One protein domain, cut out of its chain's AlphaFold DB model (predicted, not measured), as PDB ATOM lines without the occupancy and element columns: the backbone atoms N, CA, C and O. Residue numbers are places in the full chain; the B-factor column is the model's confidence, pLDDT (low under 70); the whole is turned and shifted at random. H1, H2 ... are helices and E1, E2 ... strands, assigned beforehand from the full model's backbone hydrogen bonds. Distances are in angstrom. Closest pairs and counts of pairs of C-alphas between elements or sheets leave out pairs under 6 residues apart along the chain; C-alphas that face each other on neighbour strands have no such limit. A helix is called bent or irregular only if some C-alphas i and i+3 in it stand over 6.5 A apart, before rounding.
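Overview. This is residues 10 to 89 of the 781 residues of a protein of Streptococcus canis (UniProt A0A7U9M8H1). A hairpin of two helices, H5 and H6, makes one end of this domain, and an arm made of H2 and then the short H1 reaches away to the other end; between them lies a tiny two-stranded ribbon, E1 and E2. H3 packs on one part of H5, and the one-turn H4 follows straight after the ribbon. The printed part has 80 residues, with six named helices and two named strands in the order H1, H2, E1, H3, E2, H4, H5, H6; the sheet has the order E1 - E2, is antiparallel, and the class is mostly helix. The whole is compact, with a radius of gyration of the C-alphas of 13.3 A, and only just elongated, with spans of 38 by 25 by 20 A.

Arrangement. The sheet is made of E1, residues 32 to 34, and E2, residues 46 to 48, which are antiparallel with an angle of 143 degrees between their directions. Across this pair, N 33 and O 47 are 2.9 A apart and N 47 and O 33 are 2.8 A apart, both within hydrogen-bond range. The C-alphas of Ile 32 and Ser 48 face each other at 4.5 A. H2, residues 21 to 31, comes nearest to E2 at the C-alphas of Leu 31 and Ser 48, 6.0 A apart. H1, residues 10 to 15, is close to H2 but not clearly touching it; their closest C-alphas, those of Met 13 and Lys 21, are 7.6 A apart, and their lines are about perpendicular at 90 degrees. H4, residues 49 to 52, has its closest C-alpha to E1 at Arg 49, 5.1 A from that of Ile 32. H5, residues 57 to 69, is close to H4 but not clearly touching, with the closest C-alphas those of Phe 52 and Lys 60 at 7.9 A. H3, residues 36 to 40, touches H5, which meets it with residues 60 to 64 alone; the closest C-alphas, those of Pro 36 and Lys 60, are 6.2 A apart. H6, residues 77 to 87, touches H5 and forms a helical hairpin with it, at a shallow tilt of 26 degrees, opposite ways; their closest C-alphas, those of Val 68 and Trp 77, are 5.9 A apart. Among the pairs that are apart are H1 and H5, H2 and H6, and E1 and H6, this last only just, with the closest C-alphas 8.1 A apart. In H1, H3 and H5 every O i to N i+4 pair is within hydrogen-bond range, against 5 of 7 in H2 and 6 of 7 in H6, while H4 is too short for such a pair.

Along the chain. E1 is 7.1 A from first to last C-alpha and E2 is 6.9 A. H5 is the longest helix by residues, 18.0 A from C-alpha 57 to C-alpha 69 at (134.189, 170.271, 219.142). H6 is 15.9 A long and ends with C-alpha 87 at (140.730, 170.679, 238.981). H2 is 14.7 A long and irregular, with C-alphas 27 and 30 as much as 9.0 A apart. H1 is 9.1 A long and begins with C-alpha 10 at (143.145, 199.891, 231.271). H3 is 6.1 A long and H4 is 5.0 A.

Size, cuts and confidence. The two C-alphas farthest apart are those of Glu 19 and Pro 89, at 40.2 A. The printed part has no cut between residues 10 and 89. The link from H5 to H6, 7 residues, is short but not tight; the other links are tight, and no link is long. The mean pLDDT of the printed part is 93.9, and no printed residue is under 70.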
ATOM      1  N   ALA A  10     142.973 198.440 231.273       87.56
ATOM      2  CA  ALA A  10     143.145 199.891 231.271       87.56
ATOM      3  C   ALA A  10     143.991 200.330 232.471       87.56
ATOM      4  O   ALA A  10     144.934 201.109 232.319       87.56
ATOM      5  N   TYR A  11     143.707 199.770 233.648       84.94
ATOM      6  CA  TYR A  11     144.526 199.998 234.832       84.94
ATOM      7  C   TYR A  11     145.939 199.426 234.674       84.94
ATOM      8  O   TYR A  11     146.906 200.144 234.925       84.94
ATOM      9  N   MET A  12     146.089 198.180 234.209       88.00
ATOM     10  CA  MET A  12     147.410 197.559 234.024       88.00
ATOM     11  C   MET A  12     148.299 198.374 233.077       88.00
ATOM     12  O   MET A  12     149.432 198.683 233.431       88.00
ATOM     13  N   MET A  13     147.770 198.809 231.929       89.50
ATOM     14  CA  MET A  13     148.507 199.647 230.973       89.50
ATOM     15  C   MET A  13     148.800 201.062 231.503       89.50
ATOM     16  O   MET A  13     149.712 201.722 231.012       89.50
ATOM     17  N   SER A  14     148.058 201.544 232.511       87.69
ATOM     18  CA  SER A  14     148.334 202.845 233.144       87.69
ATOM     19  C   SER A  14     149.564 202.827 234.060       87.69
ATOM     20  O   SER A  14     150.179 203.871 234.272       87.69
ATOM     21  N   ILE A  15     149.933 201.650 234.580       86.69
ATOM     22  CA  ILE A  15     151.060 201.470 235.511       86.69
ATOM     23  C   ILE A  15     152.226 200.673 234.912       86.69
ATOM     24  O   ILE A  15     153.341 200.754 235.422       86.69
ATOM     25  N   TYR A  16     151.988 199.921 233.835       87.88
ATOM     26  CA  TYR A  16     152.978 199.107 233.138       87.88
ATOM     27  C   TYR A  16     153.017 199.496 231.657       87.88
ATOM     28  O   TYR A  16     152.030 199.350 230.937       87.88
ATOM     29  N   GLN A  17     154.151 200.047 231.214       87.38
ATOM     30  CA  GLN A  17     154.301 200.556 229.852       87.38
ATOM     31  C   GLN A  17     154.503 199.409 228.861       87.38
ATOM     32  O   GLN A  17     155.540 198.755 228.869       87.38
ATOM     33  N   VAL A  18     153.521 199.220 227.984       91.12
ATOM     34  CA  VAL A  18     153.499 198.218 226.910       91.12
ATOM     35  C   VAL A  18     152.963 198.848 225.633       91.12
ATOM     36  O   VAL A  18     152.139 199.763 225.680       91.12
ATOM     37  N   GLU A  19     153.420 198.353 224.486       87.12
ATOM     38  CA  GLU A  19     153.075 198.925 223.178       87.12
ATOM     39  C   GLU A  19     151.596 198.743 222.820       87.12
ATOM     40  O   GLU A  19     151.003 199.585 222.142       87.12
ATOM     41  N   SER A  20     150.978 197.649 223.274       92.31
ATOM     42  CA  SER A  20     149.577 197.354 222.987       92.31
ATOM     43  C   SER A  20     148.944 196.435 224.034       92.31
ATOM     44  O   SER A  20     149.629 195.734 224.781       92.31
ATOM     45  N   LYS A  21     147.605 196.384 224.038       90.50
ATOM     46  CA  LYS A  21     146.838 195.414 224.835       90.50
ATOM     47  C   LYS A  21     147.169 193.963 224.457       90.50
ATOM     48  O   LYS A  21     147.183 193.111 225.335       90.50
ATOM     49  N   MET A  22     147.431 193.684 223.178       90.00
ATOM     50  CA  MET A  22     147.758 192.328 222.714       90.00
ATOM     51  C   MET A  22     149.096 191.860 223.281       90.00
ATOM     52  O   MET A  22     149.166 190.768 223.831       90.00
ATOM     53  N   THR A  23     150.110 192.727 223.261       91.88
ATOM     54  CA  THR A  23     151.419 192.455 223.873       91.88
ATOM     55  C   THR A  23     151.281 192.153 225.365       91.88
ATOM     56  O   THR A  23     151.869 191.200 225.860       91.88
ATOM     57  N   LEU A  24     150.436 192.904 226.082       92.56
ATOM     58  CA  LEU A  24     150.163 192.637 227.496       92.56
ATOM     59  C   LEU A  24     149.505 191.268 227.725       92.56
ATOM     60  O   LEU A  24     149.838 190.585 228.687       92.56
ATOM     61  N   ILE A  25     148.562 190.875 226.864       91.62
ATOM     62  CA  ILE A  25     147.908 189.561 226.942       91.62
ATOM     63  C   ILE A  25     148.931 188.443 226.705       91.62
ATOM     64  O   ILE A  25     148.945 187.472 227.457       91.62
ATOM     65  N   GLU A  26     149.812 188.601 225.715       90.12
ATOM     66  CA  GLU A  26     150.893 187.649 225.426       90.12
ATOM     67  C   GLU A  26     151.887 187.527 226.590       90.12
ATOM     68  O   GLU A  26     152.254 186.413 226.964       90.12
ATOM     69  N   GLU A  27     152.280 188.647 227.209       92.69
ATOM     70  CA  GLU A  27     153.171 188.660 228.378       92.69
ATOM     71  C   GLU A  27     152.537 188.018 229.619       92.69
ATOM     72  O   GLU A  27     153.220 187.327 230.378       92.69
ATOM     73  N   LEU A  28     151.235 188.236 229.841       91.94
ATOM     74  CA  LEU A  28     150.508 187.615 230.950       91.94
ATOM     75  C   LEU A  28     150.327 186.109 230.735       91.94
ATOM     76  O   LEU A  28     150.344 185.358 231.714       91.94
ATOM     77  N   GLY A  29     150.160 185.675 229.483       91.81
ATOM     78  CA  GLY A  29     149.994 184.274 229.108       91.81
ATOM     79  C   GLY A  29     148.980 183.557 230.002       91.81
ATOM     80  O   GLY A  29     147.874 184.036 230.229       91.81
ATOM     81  N   ASP A  30     149.407 182.440 230.588       91.44
ATOM     82  CA  ASP A  30     148.608 181.547 231.435       91.44
ATOM     83  C   ASP A  30     148.143 182.145 232.784       91.44
ATOM     84  O   ASP A  30     147.498 181.438 233.568       91.44
ATOM     85  N   LEU A  31     148.489 183.403 233.091       91.00
ATOM     86  CA  LEU A  31     147.974 184.139 234.254       91.00
ATOM     87  C   LEU A  31     146.544 184.646 234.043       91.00
ATOM     88  O   LEU A  31     145.856 184.928 235.030       91.00
ATOM     89  N   ILE A  32     146.107 184.764 232.786       94.12
ATOM     90  CA  ILE A  32     144.747 185.151 232.410       94.12
ATOM     91  C   ILE A  32     144.193 184.203 231.345       94.12
ATOM     92  O   ILE A  32     144.935 183.647 230.543       94.12
ATOM     93  N   MET A  33     142.874 184.048 231.308       95.38
ATOM     94  CA  MET A  33     142.180 183.252 230.293       95.38
ATOM     95  C   MET A  33     140.945 183.992 229.792       95.38
ATOM     96  O   MET A  33     140.372 184.773 230.558       95.38
ATOM     97  N   PRO A  34     140.505 183.760 228.542       95.62
ATOM     98  CA  PRO A  34     139.188 184.204 228.115       95.62
ATOM     99  C   PRO A  34     138.116 183.544 228.990       95.62
ATOM    100  O   PRO A  34     138.187 182.349 229.280       95.62
ATOM    101  N   ASP A  35     137.126 184.325 229.412       96.38
ATOM    102  CA  ASP A  35     135.942 183.802 230.094       96.38
ATOM    103  C   ASP A  35     135.095 183.006 229.080       96.38
ATOM    104  O   ASP A  35     134.564 183.608 228.139       96.38
ATOM    105  N   PRO A  36     134.979 181.673 229.223       96.75
ATOM    106  CA  PRO A  36     134.344 180.840 228.210       96.75
ATOM    107  C   PRO A  36     132.836 181.101 228.122       96.75
ATOM    108  O   PRO A  36     132.279 181.105 227.025       96.75
ATOM    109  N   GLU A  37     132.176 181.372 229.249       95.88
ATOM    110  CA  GLU A  37     130.730 181.598 229.308       95.88
ATOM    111  C   GLU A  37     130.361 182.940 228.674       95.88
ATOM    112  O   GLU A  37     129.417 183.031 227.887       95.88
ATOM    113  N   LYS A  38     131.136 183.991 228.953       95.44
ATOM    114  CA  LYS A  38     130.948 185.283 228.279       95.44
ATOM    115  C   LYS A  38     131.268 185.201 226.792       95.44
ATOM    116  O   LYS A  38     130.512 185.743 225.983       95.44
ATOM    117  N   TYR A  39     132.319 184.465 226.428       96.19
ATOM    118  CA  TYR A  39     132.692 184.274 225.029       96.19
ATOM    119  C   TYR A  39     131.587 183.574 224.233       96.19
ATOM    120  O   TYR A  39     131.253 184.012 223.131       96.19
ATOM    121  N   LEU A  40     130.945 182.557 224.822       95.75
ATOM    122  CA  LEU A  40     129.793 181.867 224.230       95.75
ATOM    123  C   LEU A  40     128.634 182.824 223.920       95.75
ATOM    124  O   LEU A  40     127.929 182.648 222.929       95.75
ATOM    125  N   ASN A  41     128.474 183.861 224.741       95.12
ATOM    126  CA  ASN A  41     127.457 184.898 224.586       95.12
ATOM    127  C   ASN A  41     127.916 186.084 223.709       95.12
ATOM    128  O   ASN A  41     127.210 187.089 223.615       95.12
ATOM    129  N   GLY A  42     129.078 185.982 223.056       94.00
ATOM    130  CA  GLY A  42     129.626 187.015 222.171       94.00
ATOM    131  C   GLY A  42     130.357 188.157 222.886       94.00
ATOM    132  O   GLY A  42     130.698 189.153 222.246       94.00
ATOM    133  N   GLU A  43     130.621 188.038 224.191       95.00
ATOM    134  CA  GLU A  43     131.386 189.013 224.973       95.00
ATOM    135  C   GLU A  43     132.804 188.489 225.243       95.00
ATOM    136  O   GLU A  43     133.008 187.543 226.003       95.00
ATOM    137  N   LEU A  44     133.824 189.139 224.673       92.75
ATOM    138  CA  LEU A  44     135.211 188.817 225.000       92.75
ATOM    139  C   LEU A  44     135.659 189.560 226.262       92.75
ATOM    140  O   LEU A  44     135.920 190.767 226.239       92.75
ATOM    141  N   SER A  45     135.840 188.809 227.341       93.19
ATOM    142  CA  SER A  45     136.472 189.288 228.569       93.19
ATOM    143  C   SER A  45     137.496 188.275 229.075       93.19
ATOM    144  O   SER A  45     137.484 187.119 228.656       93.19
ATOM    145  N   TYR A  46     138.402 188.723 229.943       94.12
ATOM    146  CA  TYR A  46     139.444 187.880 230.518       94.12
ATOM    147  C   TYR A  46     139.263 187.783 232.028       94.12
ATOM    148  O   TYR A  46     138.911 188.762 232.688       94.12
ATOM    149  N   VAL A  47     139.557 186.607 232.563       93.75
ATOM    150  CA  VAL A  47     139.552 186.302 233.993       93.75
ATOM    151  C   VAL A  47     140.940 185.856 234.426       93.75
ATOM    152  O   VAL A  47     141.770 185.471 233.601       93.75
ATOM    153  N   SER A  48     141.219 185.933 235.725       91.62
ATOM    154  CA  SER A  48     142.468 185.395 236.257       91.62
ATOM    155  C   SER A  48     142.529 183.877 236.094       91.62
ATOM    156  O   SER A  48     141.494 183.211 236.074       91.62
ATOM    157  N   ARG A  49     143.735 183.298 236.089       92.69
ATOM    158  CA  ARG A  49     143.911 181.836 236.173       92.69
ATOM    159  C   ARG A  49     143.138 181.217 237.327       92.69
ATOM    160  O   ARG A  49     142.559 180.144 237.199       92.69
ATOM    161  N   GLN A  50     143.147 181.896 238.462       90.94
ATOM    162  CA  GLN A  50     142.485 181.438 239.668       90.94
ATOM    163  C   GLN A  50     140.960 181.465 239.526       90.94
ATOM    164  O   GLN A  50     140.310 180.494 239.900       90.94
ATOM    165  N   ASP A  51     140.394 182.517 238.936       91.62
ATOM    166  CA  ASP A  51     138.963 182.600 238.622       91.62
ATOM    167  C   ASP A  51     138.562 181.569 237.568       91.62
ATOM    168  O   ASP A  51     137.506 180.956 237.677       91.62
ATOM    169  N   PHE A  52     139.410 181.330 236.566       95.31
ATOM    170  CA  PHE A  52     139.168 180.318 235.543       95.31
ATOM    171  C   PHE A  52     139.076 178.910 236.155       95.31
ATOM    172  O   PHE A  52     138.148 178.170 235.848       95.31
ATOM    173  N   LEU A  53     139.979 178.578 237.085       95.75
ATOM    174  CA  LEU A  53     140.082 177.260 237.733       95.75
ATOM    175  C   LEU A  53     139.278 177.117 239.039       95.75
ATOM    176  O   LEU A  53     139.467 176.149 239.775       95.75
ATOM    177  N   SER A  54     138.399 178.069 239.353       94.06
ATOM    178  CA  SER A  54     137.515 178.025 240.527       94.06
ATOM    179  C   SER A  54     136.065 178.347 240.155       94.06
ATOM    180  O   SER A  54     135.757 178.618 238.994       94.06
ATOM    181  N   GLY A  55     135.140 178.281 241.113       92.62
ATOM    182  CA  GLY A  55     133.705 178.396 240.824       92.62
ATOM    183  C   GLY A  55     133.195 177.164 240.074       92.62
ATOM    184  O   GLY A  55     133.740 176.082 240.279       92.62
ATOM    185  N   ASP A  56     132.163 177.307 239.237       94.25
ATOM    186  CA  ASP A  56     131.579 176.205 238.450       94.25
ATOM    187  C   ASP A  56     132.502 175.784 237.296       94.25
ATOM    188  O   ASP A  56     132.379 176.221 236.152       94.25
ATOM    189  N   VAL A  57     133.491 174.951 237.619       96.56
ATOM    190  CA  VAL A  57     134.476 174.460 236.649       96.56
ATOM    191  C   VAL A  57     133.871 173.455 235.674       96.56
ATOM    192  O   VAL A  57     134.405 173.284 234.582       96.56
ATOM    193  N   VAL A  58     132.759 172.809 236.043       95.88
ATOM    194  CA  VAL A  58     132.065 171.854 235.172       95.88
ATOM    195  C   VAL A  58     131.395 172.595 234.023       95.88
ATOM    196  O   VAL A  58     131.646 172.248 232.874       95.88
ATOM    197  N   THR A  59     130.636 173.658 234.300       95.31
ATOM    198  CA  THR A  59     130.023 174.469 233.235       95.31
ATOM    199  C   THR A  59     131.076 175.140 232.358       95.31
ATOM    200  O   THR A  59     130.963 175.108 231.132       95.31
ATOM    201  N   LYS A  60     132.163 175.661 232.942       97.50
ATOM    202  CA  LYS A  60     133.292 176.183 232.153       97.50
ATOM    203  C   LYS A  60     133.866 175.125 231.215       97.50
ATOM    204  O   LYS A  60     134.110 175.424 230.050       97.50
ATOM    205  N   LEU A  61     134.057 173.897 231.699       97.75
ATOM    206  CA  LEU A  61     134.587 172.798 230.895       97.75
ATOM    207  C   LEU A  61     133.616 172.395 229.782       97.75
ATOM    208  O   LEU A  61     134.051 172.236 228.649       97.75
ATOM    209  N   GLU A  62     132.314 172.305 230.064       96.88
ATOM    210  CA  GLU A  62     131.279 172.011 229.060       96.88
ATOM    211  C   GLU A  62     131.296 173.024 227.903       96.88
ATOM    212  O   GLU A  62     131.207 172.642 226.731       96.88
ATOM    213  N   VAL A  63     131.451 174.313 228.221       97.75
ATOM    214  CA  VAL A  63     131.541 175.388 227.224       97.75
ATOM    215  C   VAL A  63     132.864 175.333 226.455       97.75
ATOM    216  O   VAL A  63     132.871 175.463 225.232       97.75
ATOM    217  N   VAL A  64     133.987 175.090 227.133       98.00
ATOM    218  CA  VAL A  64     135.288 174.929 226.463       98.00
ATOM    219  C   VAL A  64     135.276 173.711 225.530       98.00
ATOM    220  O   VAL A  64     135.708 173.819 224.382       98.00
ATOM    221  N   ASP A  65     134.715 172.582 225.963       97.81
ATOM    222  CA  ASP A  65     134.566 171.370 225.151       97.81
ATOM    223  C   ASP A  65     133.679 171.599 223.922       97.81
ATOM    224  O   ASP A  65     133.917 171.006 222.865       97.81
ATOM    225  N   LEU A  66     132.660 172.459 224.031       97.75
ATOM    226  CA  LEU A  66     131.858 172.888 222.885       97.75
ATOM    227  C   LEU A  66     132.738 173.589 221.841       97.75
ATOM    228  O   LEU A  66     132.670 173.234 220.664       97.75
ATOM    229  N   PHE A  67     133.586 174.534 222.258       97.94
ATOM    230  CA  PHE A  67     134.492 175.244 221.348       97.94
ATOM    231  C   PHE A  67     135.531 174.319 220.711       97.94
ATOM    232  O   PHE A  67     135.791 174.436 219.512       97.94
ATOM    233  N   VAL A  68     136.057 173.352 221.469       97.12
ATOM    234  CA  VAL A  68     136.949 172.310 220.932       97.12
ATOM    235  C   VAL A  68     136.234 171.482 219.860       97.12
ATOM    236  O   VAL A  68     136.780 171.267 218.780       97.12
ATOM    237  N   LYS A  69     134.989 171.049 220.111       96.94
ATOM    238  CA  LYS A  69     134.189 170.271 219.142       96.94
ATOM    239  C   LYS A  69     133.826 171.064 217.885       96.94
ATOM    240  O   LYS A  69     133.619 170.461 216.836       96.94
ATOM    241  N   GLN A  70     133.723 172.385 217.996       96.38
ATOM    242  CA  GLN A  70     133.439 173.288 216.880       96.38
ATOM    243  C   GLN A  70     134.688 173.689 216.080       96.38
ATOM    244  O   GLN A  70     134.548 174.441 215.119       96.38
ATOM    245  N   ASP A  71     135.880 173.205 216.456       95.19
ATOM    246  CA  ASP A  71     137.165 173.617 215.870       95.19
ATOM    247  C   ASP A  71     137.349 175.148 215.888       95.19
ATOM    248  O   ASP A  71     137.835 175.763 214.940       95.19
ATOM    249  N   ASN A  72     136.907 175.795 216.974       94.94
ATOM    250  CA  ASN A  72     137.130 177.222 217.162       94.94
ATOM    251  C   ASN A  72     138.631 177.475 217.409       94.94
ATOM    252  O   ASN A  72     139.212 176.896 218.324       94.94
ATOM    253  N   GLN A  73     139.250 178.351 216.613       94.50
ATOM    254  CA  GLN A  73     140.693 178.640 216.675       94.50
ATOM    255  C   GLN A  73     141.021 180.017 217.267       94.50
ATOM    256  O   GLN A  73     142.173 180.447 217.217       94.50
ATOM    257  N   ASP A  74     140.033 180.710 217.840       93.62
ATOM    258  CA  ASP A  74     140.233 182.047 218.409       93.62
ATOM    259  C   ASP A  74     141.151 181.998 219.641       93.62
ATOM    260  O   ASP A  74     141.899 182.940 219.909       93.62
ATOM    261  N   PHE A  75     141.135 180.873 220.366       94.62
ATOM    262  CA  PHE A  75     141.990 180.606 221.518       94.62
ATOM    263  C   PHE A  75     142.409 179.133 221.578       94.62
ATOM    264  O   PHE A  75     141.840 178.269 220.914       94.62
ATOM    265  N   ASN A  76     143.388 178.820 222.432       94.69
ATOM    266  CA  ASN A  76     143.824 177.447 222.680       94.69
ATOM    267  C   ASN A  76     142.861 176.705 223.631       94.69
ATOM    268  O   ASN A  76     143.216 176.351 224.757       94.69
ATOM    269  N   TRP A  77     141.627 176.475 223.177       96.69
ATOM    270  CA  TRP A  77     140.598 175.768 223.946       96.69
ATOM    271  C   TRP A  77     141.022 174.369 224.427       96.69
ATOM    272  O   TRP A  77     140.736 174.058 225.583       96.69
ATOM    273  N   PRO A  78     141.760 173.544 223.648       97.44
ATOM    274  CA  PRO A  78     142.240 172.247 224.134       97.44
ATOM    275  C   PRO A  78     143.163 172.345 225.359       97.44
ATOM    276  O   PRO A  78     143.058 171.532 226.279       97.44
ATOM    277  N   HIS A  79     144.048 173.349 225.407       96.31
ATOM    278  CA  HIS A  79     144.885 173.609 226.585       96.31
ATOM    279  C   HIS A  79     144.029 173.967 227.802       96.31
ATOM    280  O   HIS A  79     144.206 173.396 228.877       96.31
ATOM    281  N   TYR A  80     143.049 174.855 227.624       96.94
ATOM    282  CA  TYR A  80     142.155 175.273 228.703       96.94
ATOM    283  C   TYR A  80     141.261 174.140 229.228       96.94
ATOM    284  O   TYR A  80     141.073 174.043 230.442       96.94
ATOM    285  N   ALA A  81     140.787 173.247 228.353       97.69
ATOM    286  CA  ALA A  81     140.070 172.032 228.748       97.69
ATOM    287  C   ALA A  81     140.949 171.145 229.641       97.69
ATOM    288  O   ALA A  81     140.525 170.724 230.716       97.69
ATOM    289  N   GLY A  82     142.212 170.943 229.244       97.62
ATOM    290  CA  GLY A  82     143.185 170.186 230.032       97.62
ATOM    291  C   GLY A  82     143.415 170.771 231.429       97.62
ATOM    292  O   GLY A  82     143.528 170.020 232.396       97.62
ATOM    293  N   LEU A  83     143.432 172.102 231.566       96.94
ATOM    294  CA  LEU A  83     143.550 172.751 232.875       96.94
ATOM    295  C   LEU A  83     142.303 172.536 233.744       96.94
ATOM    296  O   LEU A  83     142.444 172.215 234.925       96.94
ATOM    297  N   LEU A  84     141.101 172.680 233.181       97.44
ATOM    298  CA  LEU A  84     139.850 172.467 233.918       97.44
ATOM    299  C   LEU A  84     139.683 171.008 234.357       97.44
ATOM    300  O   LEU A  84     139.294 170.764 235.498       97.44
ATOM    301  N   GLU A  85     140.062 170.042 233.518       96.94
ATOM    302  CA  GLU A  85     140.027 168.617 233.879       96.94
ATOM    303  C   GLU A  85     140.939 168.287 235.073       96.94
ATOM    304  O   GLU A  85     140.623 167.402 235.864       96.94
ATOM    305  N   THR A  86     142.036 169.026 235.278       95.88
ATOM    306  CA  THR A  86     142.927 168.787 236.433       95.88
ATOM    307  C   THR A  86     142.328 169.209 237.776       95.88
ATOM    308  O   THR A  86     142.749 168.699 238.816       95.88
ATOM    309  N   VAL A  87     141.374 170.144 237.767       95.62
ATOM    310  CA  VAL A  87     140.730 170.679 238.981       95.62
ATOM    311  C   VAL A  87     139.296 170.191 239.158       95.62
ATOM    312  O   VAL A  87     138.725 170.360 240.235       95.62
ATOM    313  N   LYS A  88     138.711 169.582 238.122       94.75
ATOM    314  CA  LYS A  88     137.358 169.030 238.135       94.75
ATOM    315  C   LYS A  88     137.181 168.065 239.316       94.75
ATOM    316  O   LYS A  88     137.976 167.134 239.469       94.75
ATOM    317  N   PRO A  89     136.148 168.258 240.156       93.50
ATOM    318  CA  PRO A  89     135.872 167.345 241.254       93.50
ATOM    319  C   PRO A  89     135.649 165.911 240.763       93.50
ATOM    320  O   PRO A  89     135.002 165.684 239.739       93.50
TER     321      PRO A  89